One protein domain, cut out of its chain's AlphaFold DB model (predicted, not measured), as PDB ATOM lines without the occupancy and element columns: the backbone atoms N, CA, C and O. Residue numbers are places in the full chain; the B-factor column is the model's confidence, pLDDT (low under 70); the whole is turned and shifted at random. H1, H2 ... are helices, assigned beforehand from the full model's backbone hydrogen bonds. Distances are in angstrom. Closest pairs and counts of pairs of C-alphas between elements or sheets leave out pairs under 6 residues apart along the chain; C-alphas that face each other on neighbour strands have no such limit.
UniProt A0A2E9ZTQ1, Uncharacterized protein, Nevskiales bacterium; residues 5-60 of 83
ATOM      1  N   THR A   5       6.819 -35.698  11.749       96.00
ATOM      2  CA  THR A   5       7.096 -34.290  12.090       96.00
ATOM      3  C   THR A   5       8.500 -33.857  11.675       96.00
ATOM      4  O   THR A   5       8.676 -32.743  11.199       96.00
ATOM      5  N   TYR A   6       9.489 -34.746  11.803       96.06
ATOM      6  CA  TYR A   6      10.860 -34.463  11.388       96.06
ATOM      7  C   TYR A   6      11.006 -34.485   9.864       96.06
ATOM      8  O   TYR A   6      11.662 -33.617   9.294       96.06
ATOM      9  N   LYS A   7      10.359 -35.440   9.177       96.62
ATOM     10  CA  LYS A   7      10.375 -35.496   7.705       96.62
ATOM     11  C   LYS A   7       9.783 -34.235   7.075       96.62
ATOM     12  O   LYS A   7      10.265 -33.804   6.035       96.62
ATOM     13  N   ARG A   8       8.783 -33.630   7.724       97.00
ATOM     14  CA  ARG A   8       8.140 -32.381   7.288       97.00
ATOM     15  C   ARG A   8       9.033 -31.141   7.387       97.00
ATOM     16  O   ARG A   8       8.661 -30.117   6.829       97.00
ATOM     17  N   LEU A   9      10.187 -31.216   8.056       96.94
ATOM     18  CA  LEU A   9      11.120 -30.089   8.170       96.94
ATOM     19  C   LEU A   9      11.889 -29.801   6.870       96.94
ATOM     20  O   LEU A   9      12.495 -28.742   6.762       96.94
ATOM     21  N   GLY A  10      11.892 -30.715   5.896       96.81
ATOM     22  CA  GLY A  10      12.614 -30.511   4.642       96.81
ATOM     23  C   GLY A  10      12.483 -31.663   3.649       96.81
ATOM     24  O   GLY A  10      12.153 -32.798   4.009       96.81
ATOM     25  N   SER A  11      12.762 -31.367   2.382       95.19
ATOM     26  CA  SER A  11      12.681 -32.315   1.263       95.19
ATOM     27  C   SER A  11      13.720 -33.428   1.357       95.19
ATOM     28  O   SER A  11      13.409 -34.588   1.086       95.19
ATOM     29  N   ASN A  12      14.937 -33.088   1.781       96.56
ATOM     30  CA  ASN A  12      16.054 -34.017   1.924       96.56
ATOM     31  C   ASN A  12      16.637 -33.983   3.354       96.56
ATOM     32  O   ASN A  12      16.190 -33.229   4.220       96.56
ATOM     33  N   GLU A  13      17.614 -34.845   3.637       95.94
ATOM     34  CA  GLU A  13      18.228 -34.931   4.970       95.94
ATOM     35  C   GLU A  13      19.016 -33.681   5.374       95.94
ATOM     36  O   GLU A  13      19.113 -33.366   6.562       95.94
ATOM     37  N   GLU A  14      19.604 -32.969   4.418       97.25
ATOM     38  CA  GLU A  14      20.338 -31.737   4.682       97.25
ATOM     39  C   GLU A  14      19.386 -30.608   5.082       97.25
ATOM     40  O   GLU A  14      19.564 -30.029   6.156       97.25
ATOM     41  N   ASP A  15      18.311 -30.411   4.315       97.19
ATOM     42  CA  ASP A  15      17.255 -29.436   4.598       97.19
ATOM     43  C   ASP A  15      16.636 -29.680   5.976       97.19
ATOM     44  O   ASP A  15      16.512 -28.762   6.786       97.19
ATOM     45  N   ARG A  16      16.296 -30.941   6.289       97.38
ATOM     46  CA  ARG A  16      15.697 -31.311   7.583       97.38
ATOM     47  C   ARG A  16      16.623 -30.992   8.748       97.38
ATOM     48  O   ARG A  16      16.168 -30.480   9.767       97.38
ATOM     49  N   ARG A  17      17.920 -31.296   8.623       95.75
ATOM     50  CA  ARG A  17      18.915 -31.000   9.667       95.75
ATOM     51  C   ARG A  17      19.126 -29.501   9.830       95.75
ATOM     52  O   ARG A  17      19.258 -29.043  10.963       95.75
ATOM     53  N   LEU A  18      19.172 -28.755   8.727       96.25
ATOM     54  CA  LEU A  18      19.298 -27.303   8.754       96.25
ATOM     55  C   LEU A  18      18.087 -26.670   9.445       96.25
ATOM     56  O   LEU A  18      18.269 -25.974  10.441       96.25
ATOM     57  N   ALA A  19      16.874 -26.995   8.993       95.69
ATOM     58  CA  ALA A  19      15.630 -26.502   9.576       95.69
ATOM     59  C   ALA A  19      15.499 -26.879  11.059       95.69
ATOM     60  O   ALA A  19      15.145 -26.040  11.880       95.69
ATOM     61  N   TYR A  20      15.852 -28.114  11.431       95.00
ATOM     62  CA  TYR A  20      15.829 -28.549  12.828       95.00
ATOM     63  C   TYR A  20      16.783 -27.745  13.722       95.00
ATOM     64  O   TYR A  20      16.420 -27.394  14.841       95.00
ATOM     65  N   ARG A  21      17.997 -27.435  13.245       92.88
ATOM     66  CA  ARG A  21      18.933 -26.577  13.990       92.88
ATOM     67  C   ARG A  21      18.426 -25.144  14.092       92.88
ATOM     68  O   ARG A  21      18.592 -24.529  15.138       92.88
ATOM     69  N   GLU A  22      17.795 -24.640  13.039       93.31
ATOM     70  CA  GLU A  22      17.264 -23.278  13.010       93.31
ATOM     71  C   GLU A  22      16.151 -23.070  14.050       93.31
ATOM     72  O   GLU A  22      16.122 -22.032  14.705       93.31
ATOM     73  N   LEU A  23      15.320 -24.092  14.311       90.38
ATOM     74  CA  LEU A  23      14.327 -24.069  15.400       90.38
ATOM     75  C   LEU A  23      14.937 -23.810  16.789       90.38
ATOM     76  O   LEU A  23      14.230 -23.381  17.695       90.38
ATOM     77  N   LEU A  24      16.226 -24.106  16.966       84.25
ATOM     78  CA  LEU A  24      16.946 -23.999  18.236       84.25
ATOM     79  C   LEU A  24      18.006 -22.891  18.218       84.25
ATOM     80  O   LEU A  24      18.798 -22.797  19.151       84.25
ATOM     81  N   ARG A  25      18.060 -22.082  17.154       83.44
ATOM     82  CA  ARG A  25      19.120 -21.088  16.956       83.44
ATOM     83  C   ARG A  25      18.946 -19.836  17.808       83.44
ATOM     84  O   ARG A  25      19.924 -19.138  18.049       83.44
ATOM     85  N   SER A  26      17.727 -19.540  18.249       80.06
ATOM     86  CA  SER A  26      17.503 -18.458  19.206       80.06
ATOM     87  C   SER A  26      18.214 -18.778  20.517       80.06
ATOM     88  O   SER A  26      17.965 -19.837  21.101       80.06
ATOM     89  N   ASP A  27      19.049 -17.857  20.993       78.62
ATOM     90  CA  ASP A  27      19.707 -18.008  22.284       78.62
ATOM     91  C   ASP A  27      18.659 -18.119  23.393       78.62
ATOM     92  O   ASP A  27      17.799 -17.252  23.573       78.62
ATOM     93  N   LEU A  28      18.725 -19.217  24.143       83.06
ATOM     94  CA  LEU A  28      17.999 -19.329  25.396       83.06
ATOM     95  C   LEU A  28      18.715 -18.484  26.441       83.06
ATOM     96  O   LEU A  28      19.939 -18.542  26.569       83.06
ATOM     97  N   GLU A  29      17.938 -17.756  27.238       88.75
ATOM     98  CA  GLU A  29      18.473 -17.036  28.386       88.75
ATOM     99  C   GLU A  29      19.289 -17.999  29.274       88.75
ATOM    100  O   GLU A  29      18.807 -19.102  29.574       88.75
ATOM    101  N   PRO A  30      20.507 -17.626  29.715       89.88
ATOM    102  CA  PRO A  30      21.354 -18.500  30.527       89.88
ATOM    103  C   PRO A  30      20.635 -19.076  31.757       89.88
ATOM    104  O   PRO A  30      20.843 -20.239  32.109       89.88
ATOM    105  N   GLU A  31      19.732 -18.303  32.365       91.62
ATOM    106  CA  GLU A  31      18.896 -18.745  33.484       91.62
ATOM    107  C   GLU A  31      17.922 -19.865  33.096       91.62
ATOM    108  O   GLU A  31      17.725 -20.821  33.849       91.62
ATOM    109  N   MET A  32      17.322 -19.799  31.904       91.88
ATOM    110  CA  MET A  32      16.470 -20.872  31.392       91.88
ATOM    111  C   MET A  32      17.276 -22.155  31.170       91.88
ATOM    112  O   MET A  32      16.830 -23.237  31.556       91.88
ATOM    113  N   VAL A  33      18.481 -22.042  30.605       92.25
ATOM    114  CA  VAL A  33      19.375 -23.193  30.403       92.25
ATOM    115  C   VAL A  33      19.751 -23.838  31.740       92.25
ATOM    116  O   VAL A  33      19.734 -25.065  31.860       92.25
ATOM    117  N   ASP A  34      20.053 -23.035  32.763       94.12
ATOM    118  CA  ASP A  34      20.334 -23.531  34.112       94.12
ATOM    119  C   ASP A  34      19.115 -24.229  34.741       94.12
ATOM    120  O   ASP A  34      19.247 -25.333  35.279       94.12
ATOM    121  N   ARG A  35      17.908 -23.661  34.595       94.38
ATOM    122  CA  ARG A  35      16.662 -24.309  35.043       94.38
ATOM    123  C   ARG A  35      16.438 -25.660  34.368       94.38
ATOM    124  O   ARG A  35      16.141 -26.630  35.065       94.38
ATOM    125  N   ILE A  36      16.627 -25.745  33.048       94.56
ATOM    126  CA  ILE A  36      16.529 -27.006  32.298       94.56
ATOM    127  C   ILE A  36      17.519 -28.024  32.865       94.56
ATOM    128  O   ILE A  36      17.108 -29.121  33.233       94.56
ATOM    129  N   ARG A  37      18.800 -27.658  33.006       95.81
ATOM    130  CA  ARG A  37      19.846 -28.556  33.529       95.81
ATOM    131  C   ARG A  37      19.542 -29.051  34.941       95.81
ATOM    132  O   ARG A  37      19.686 -30.240  35.211       95.81
ATOM    133  N   LYS A  38      19.120 -28.166  35.847       94.31
ATOM    134  CA  LYS A  38      18.749 -28.538  37.223       94.31
ATOM    135  C   LYS A  38      17.571 -29.510  37.242       94.31
ATOM    136  O   LYS A  38      17.610 -30.489  37.989       94.31
ATOM    137  N   ALA A  39      16.554 -29.257  36.419       96.50
ATOM    138  CA  ALA A  39      15.377 -30.111  36.336       96.50
ATOM    139  C   ALA A  39      15.712 -31.498  35.768       96.50
ATOM    140  O   ALA A  39      15.376 -32.510  36.382       96.50
ATOM    141  N   THR A  40      16.435 -31.560  34.647       96.44
ATOM    142  CA  THR A  40      16.754 -32.825  33.971       96.44
ATOM    143  C   THR A  40      17.753 -33.674  34.753       96.44
ATOM    144  O   THR A  40      17.518 -34.868  34.927       96.44
ATOM    145  N   ASN A  41      18.816 -33.077  35.303       96.12
ATOM    146  CA  ASN A  41      19.821 -33.814  36.082       96.12
ATOM    147  C   ASN A  41      19.268 -34.331  37.419       96.12
ATOM    148  O   ASN A  41      19.745 -35.336  37.941       96.12
ATOM    149  N   GLY A  42      18.285 -33.632  37.990       93.44
ATOM    150  CA  GLY A  42      17.665 -33.993  39.262       93.44
ATOM    151  C   GLY A  42      16.359 -34.782  39.148       93.44
ATOM    152  O   GLY A  42      15.790 -35.143  40.176       93.44
ATOM    153  N   ASN A  43      15.875 -35.042  37.926       94.44
ATOM    154  CA  ASN A  43      14.544 -35.605  37.662       94.44
ATOM    155  C   ASN A  43      13.406 -34.835  38.380       94.44
ATOM    156  O   ASN A  43      12.489 -35.413  38.984       94.44
ATOM    157  N   TYR A  44      13.510 -33.505  38.331       96.25
ATOM    158  CA  TYR A  44      12.573 -32.539  38.899       96.25
ATOM    159  C   TYR A  44      11.676 -31.934  37.812       96.25
ATOM    160  O   TYR A  44      11.972 -32.014  36.620       96.25
ATOM    161  N   ALA A  45      10.569 -31.317  38.222       96.81
ATOM    162  CA  ALA A  45       9.676 -30.606  37.319       96.81
ATOM    163  C   ALA A  45      10.347 -29.332  36.777       96.81
ATOM    164  O   ALA A  45      10.919 -28.547  37.534       96.81
ATOM    165  N   LEU A  46      10.243 -29.116  35.464       96.69
ATOM    166  CA  LEU A  46      10.590 -27.857  34.808       96.69
ATOM    167  C   LEU A  46       9.312 -27.027  34.646       96.69
ATOM    168  O   LEU A  46       8.430 -27.410  33.884       96.69
ATOM    169  N   GLY A  47       9.203 -25.901  35.351       93.00
ATOM    170  CA  GLY A  47       8.024 -25.040  35.282       93.00
ATOM    171  C   GLY A  47       7.960 -24.030  36.423       93.00
ATOM    172  O   GLY A  47       8.954 -23.791  37.111       93.00
ATOM    173  N   SER A  48       6.786 -23.424  36.607       94.81
ATOM    174  CA  SER A  48       6.497 -22.582  37.770       94.81
ATOM    175  C   SER A  48       6.388 -23.416  39.051       94.81
ATOM    176  O   SER A  48       6.232 -24.636  39.005       94.81
ATOM    177  N   GLU A  49       6.422 -22.749  40.203       94.38
ATOM    178  CA  GLU A  49       6.186 -23.391  41.501       94.38
ATOM    179  C   GLU A  49       4.823 -24.091  41.543       94.38
ATOM    180  O   GLU A  49       4.756 -25.282  41.834       94.38
ATOM    181  N   ARG A  50       3.766 -23.401  41.094       97.38
ATOM    182  CA  ARG A  50       2.424 -23.978  40.934       97.38
ATOM    183  C   ARG A  50       2.435 -25.257  40.091       97.38
ATOM    184  O   ARG A  50       1.820 -26.246  40.466       97.38
ATOM    185  N   PHE A  51       3.135 -25.251  38.956       96.75
ATOM    186  CA  PHE A  51       3.229 -26.439  38.108       96.75
ATOM    187  C   PHE A  51       3.934 -27.591  38.837       96.75
ATOM    188  O   PHE A  51       3.503 -28.739  38.757       96.75
ATOM    189  N   ALA A  52       5.003 -27.301  39.581       96.50
ATOM    190  CA  ALA A  52       5.703 -28.315  40.361       96.50
ATOM    191  C   ALA A  52       4.817 -28.913  41.470       96.50
ATOM    192  O   ALA A  52       4.877 -30.122  41.695       96.50
ATOM    193  N   GLU A  53       3.979 -28.105  42.125       96.81
ATOM    194  CA  GLU A  53       2.985 -28.574  43.102       96.81
ATOM    195  C   GLU A  53       1.941 -29.493  42.455       96.81
ATOM    196  O   GLU A  53       1.709 -30.601  42.943       96.81
ATOM    197  N   GLU A  54       1.368 -29.081  41.319       97.94
ATOM    198  CA  GLU A  54       0.390 -29.876  40.564       97.94
ATOM    199  C   GLU A  54       0.982 -31.235  40.147       97.94
ATOM    200  O   GLU A  54       0.382 -32.286  40.383       97.94
ATOM    201  N   VAL A  55       2.209 -31.249  39.616       97.19
ATOM    202  CA  VAL A  55       2.897 -32.489  39.221       97.19
ATOM    203  C   VAL A  55       3.250 -33.360  40.434       97.19
ATOM    204  O   VAL A  55       3.153 -34.588  40.351       97.19
ATOM    205  N   ALA A  56       3.643 -32.765  41.567       97.38
ATOM    206  CA  ALA A  56       3.918 -33.510  42.798       97.38
ATOM    207  C   ALA A  56       2.679 -34.276  43.278       97.38
ATOM    208  O   ALA A  56       2.784 -35.450  43.646       97.38
ATOM    209  N   LEU A  57       1.514 -33.619  43.234       97.62
ATOM    210  CA  LEU A  57       0.225 -34.213  43.582       97.62
ATOM    211  C   LEU A  57      -0.149 -35.337  42.611       97.62
ATOM    212  O   LEU A  57      -0.469 -36.438  43.053       97.62
ATOM    213  N   MET A  58      -0.046 -35.095  41.300       97.69
ATOM    214  CA  MET A  58      -0.389 -36.086  40.269       97.69
ATOM    215  C   MET A  58       0.461 -37.356  40.348       97.69
ATOM    216  O   MET A  58      -0.041 -38.454  40.119       97.69
ATOM    217  N   LEU A  59       1.755 -37.214  40.644       96.25
ATOM    218  CA  LEU A  59       2.695 -38.336  40.676       96.25
ATOM    219  C   LEU A  59       2.868 -38.951  42.071       96.25
ATOM    220  O   LEU A  59       3.629 -39.910  42.205       96.25
ATOM    221  N   ALA A  60       2.233 -38.381  43.101       96.50
ATOM    222  CA  ALA A  60       2.404 -38.759  44.505       96.50
ATOM    223  C   ALA A  60       3.885 -38.873  44.934       96.50
ATOM    224  O   ALA A  60       4.262 -39.725  45.743       96.50
TER     225      ALA A  60
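What this domain is: This is residues 5 to 60 of the 83 residues of an uncharacterized protein of Nevskiales bacterium (UniProt A0A2E9ZTQ1). An open, drawn-out chain of three helices, with H2 in the middle, H1 toward one end and H3 toward the other; residues 24 to 31 stand free between H1 and the rest. The printed part has 56 residues with three named helices, in the order H1, H2, H3, and no named strand; the class is all helix. The whole is extended, with a radius of gyration of the C-alphas of 16.3 A and spans of 45 by 26 by 18 A.

How they stand to each other: H2, residues 30 to 42, is the longest helix and touches no helix. H1, residues 13 to 22, is apart from H2, and H3, residues 49 to 59, is apart from both. In H1, H2 and H3 every O i to N i+4 pair is within hydrogen-bond range.

Where its parts are: H2 is 18.2 A long from C-alpha 30 at (21.354, -18.500, 30.527). H1 is 14.2 A long and begins at C-alpha 13 (18.228, -34.931, 4.970). H3 is 15.4 A long and ends at C-alpha 59 (2.695, -38.336, 40.676).

The domain as a whole: The C-alphas farthest apart, of Asn 12 and Ala 60, are 45.0 A apart. The printed part has no cut, and both links are short. No printed residue is under 70 in pLDDT.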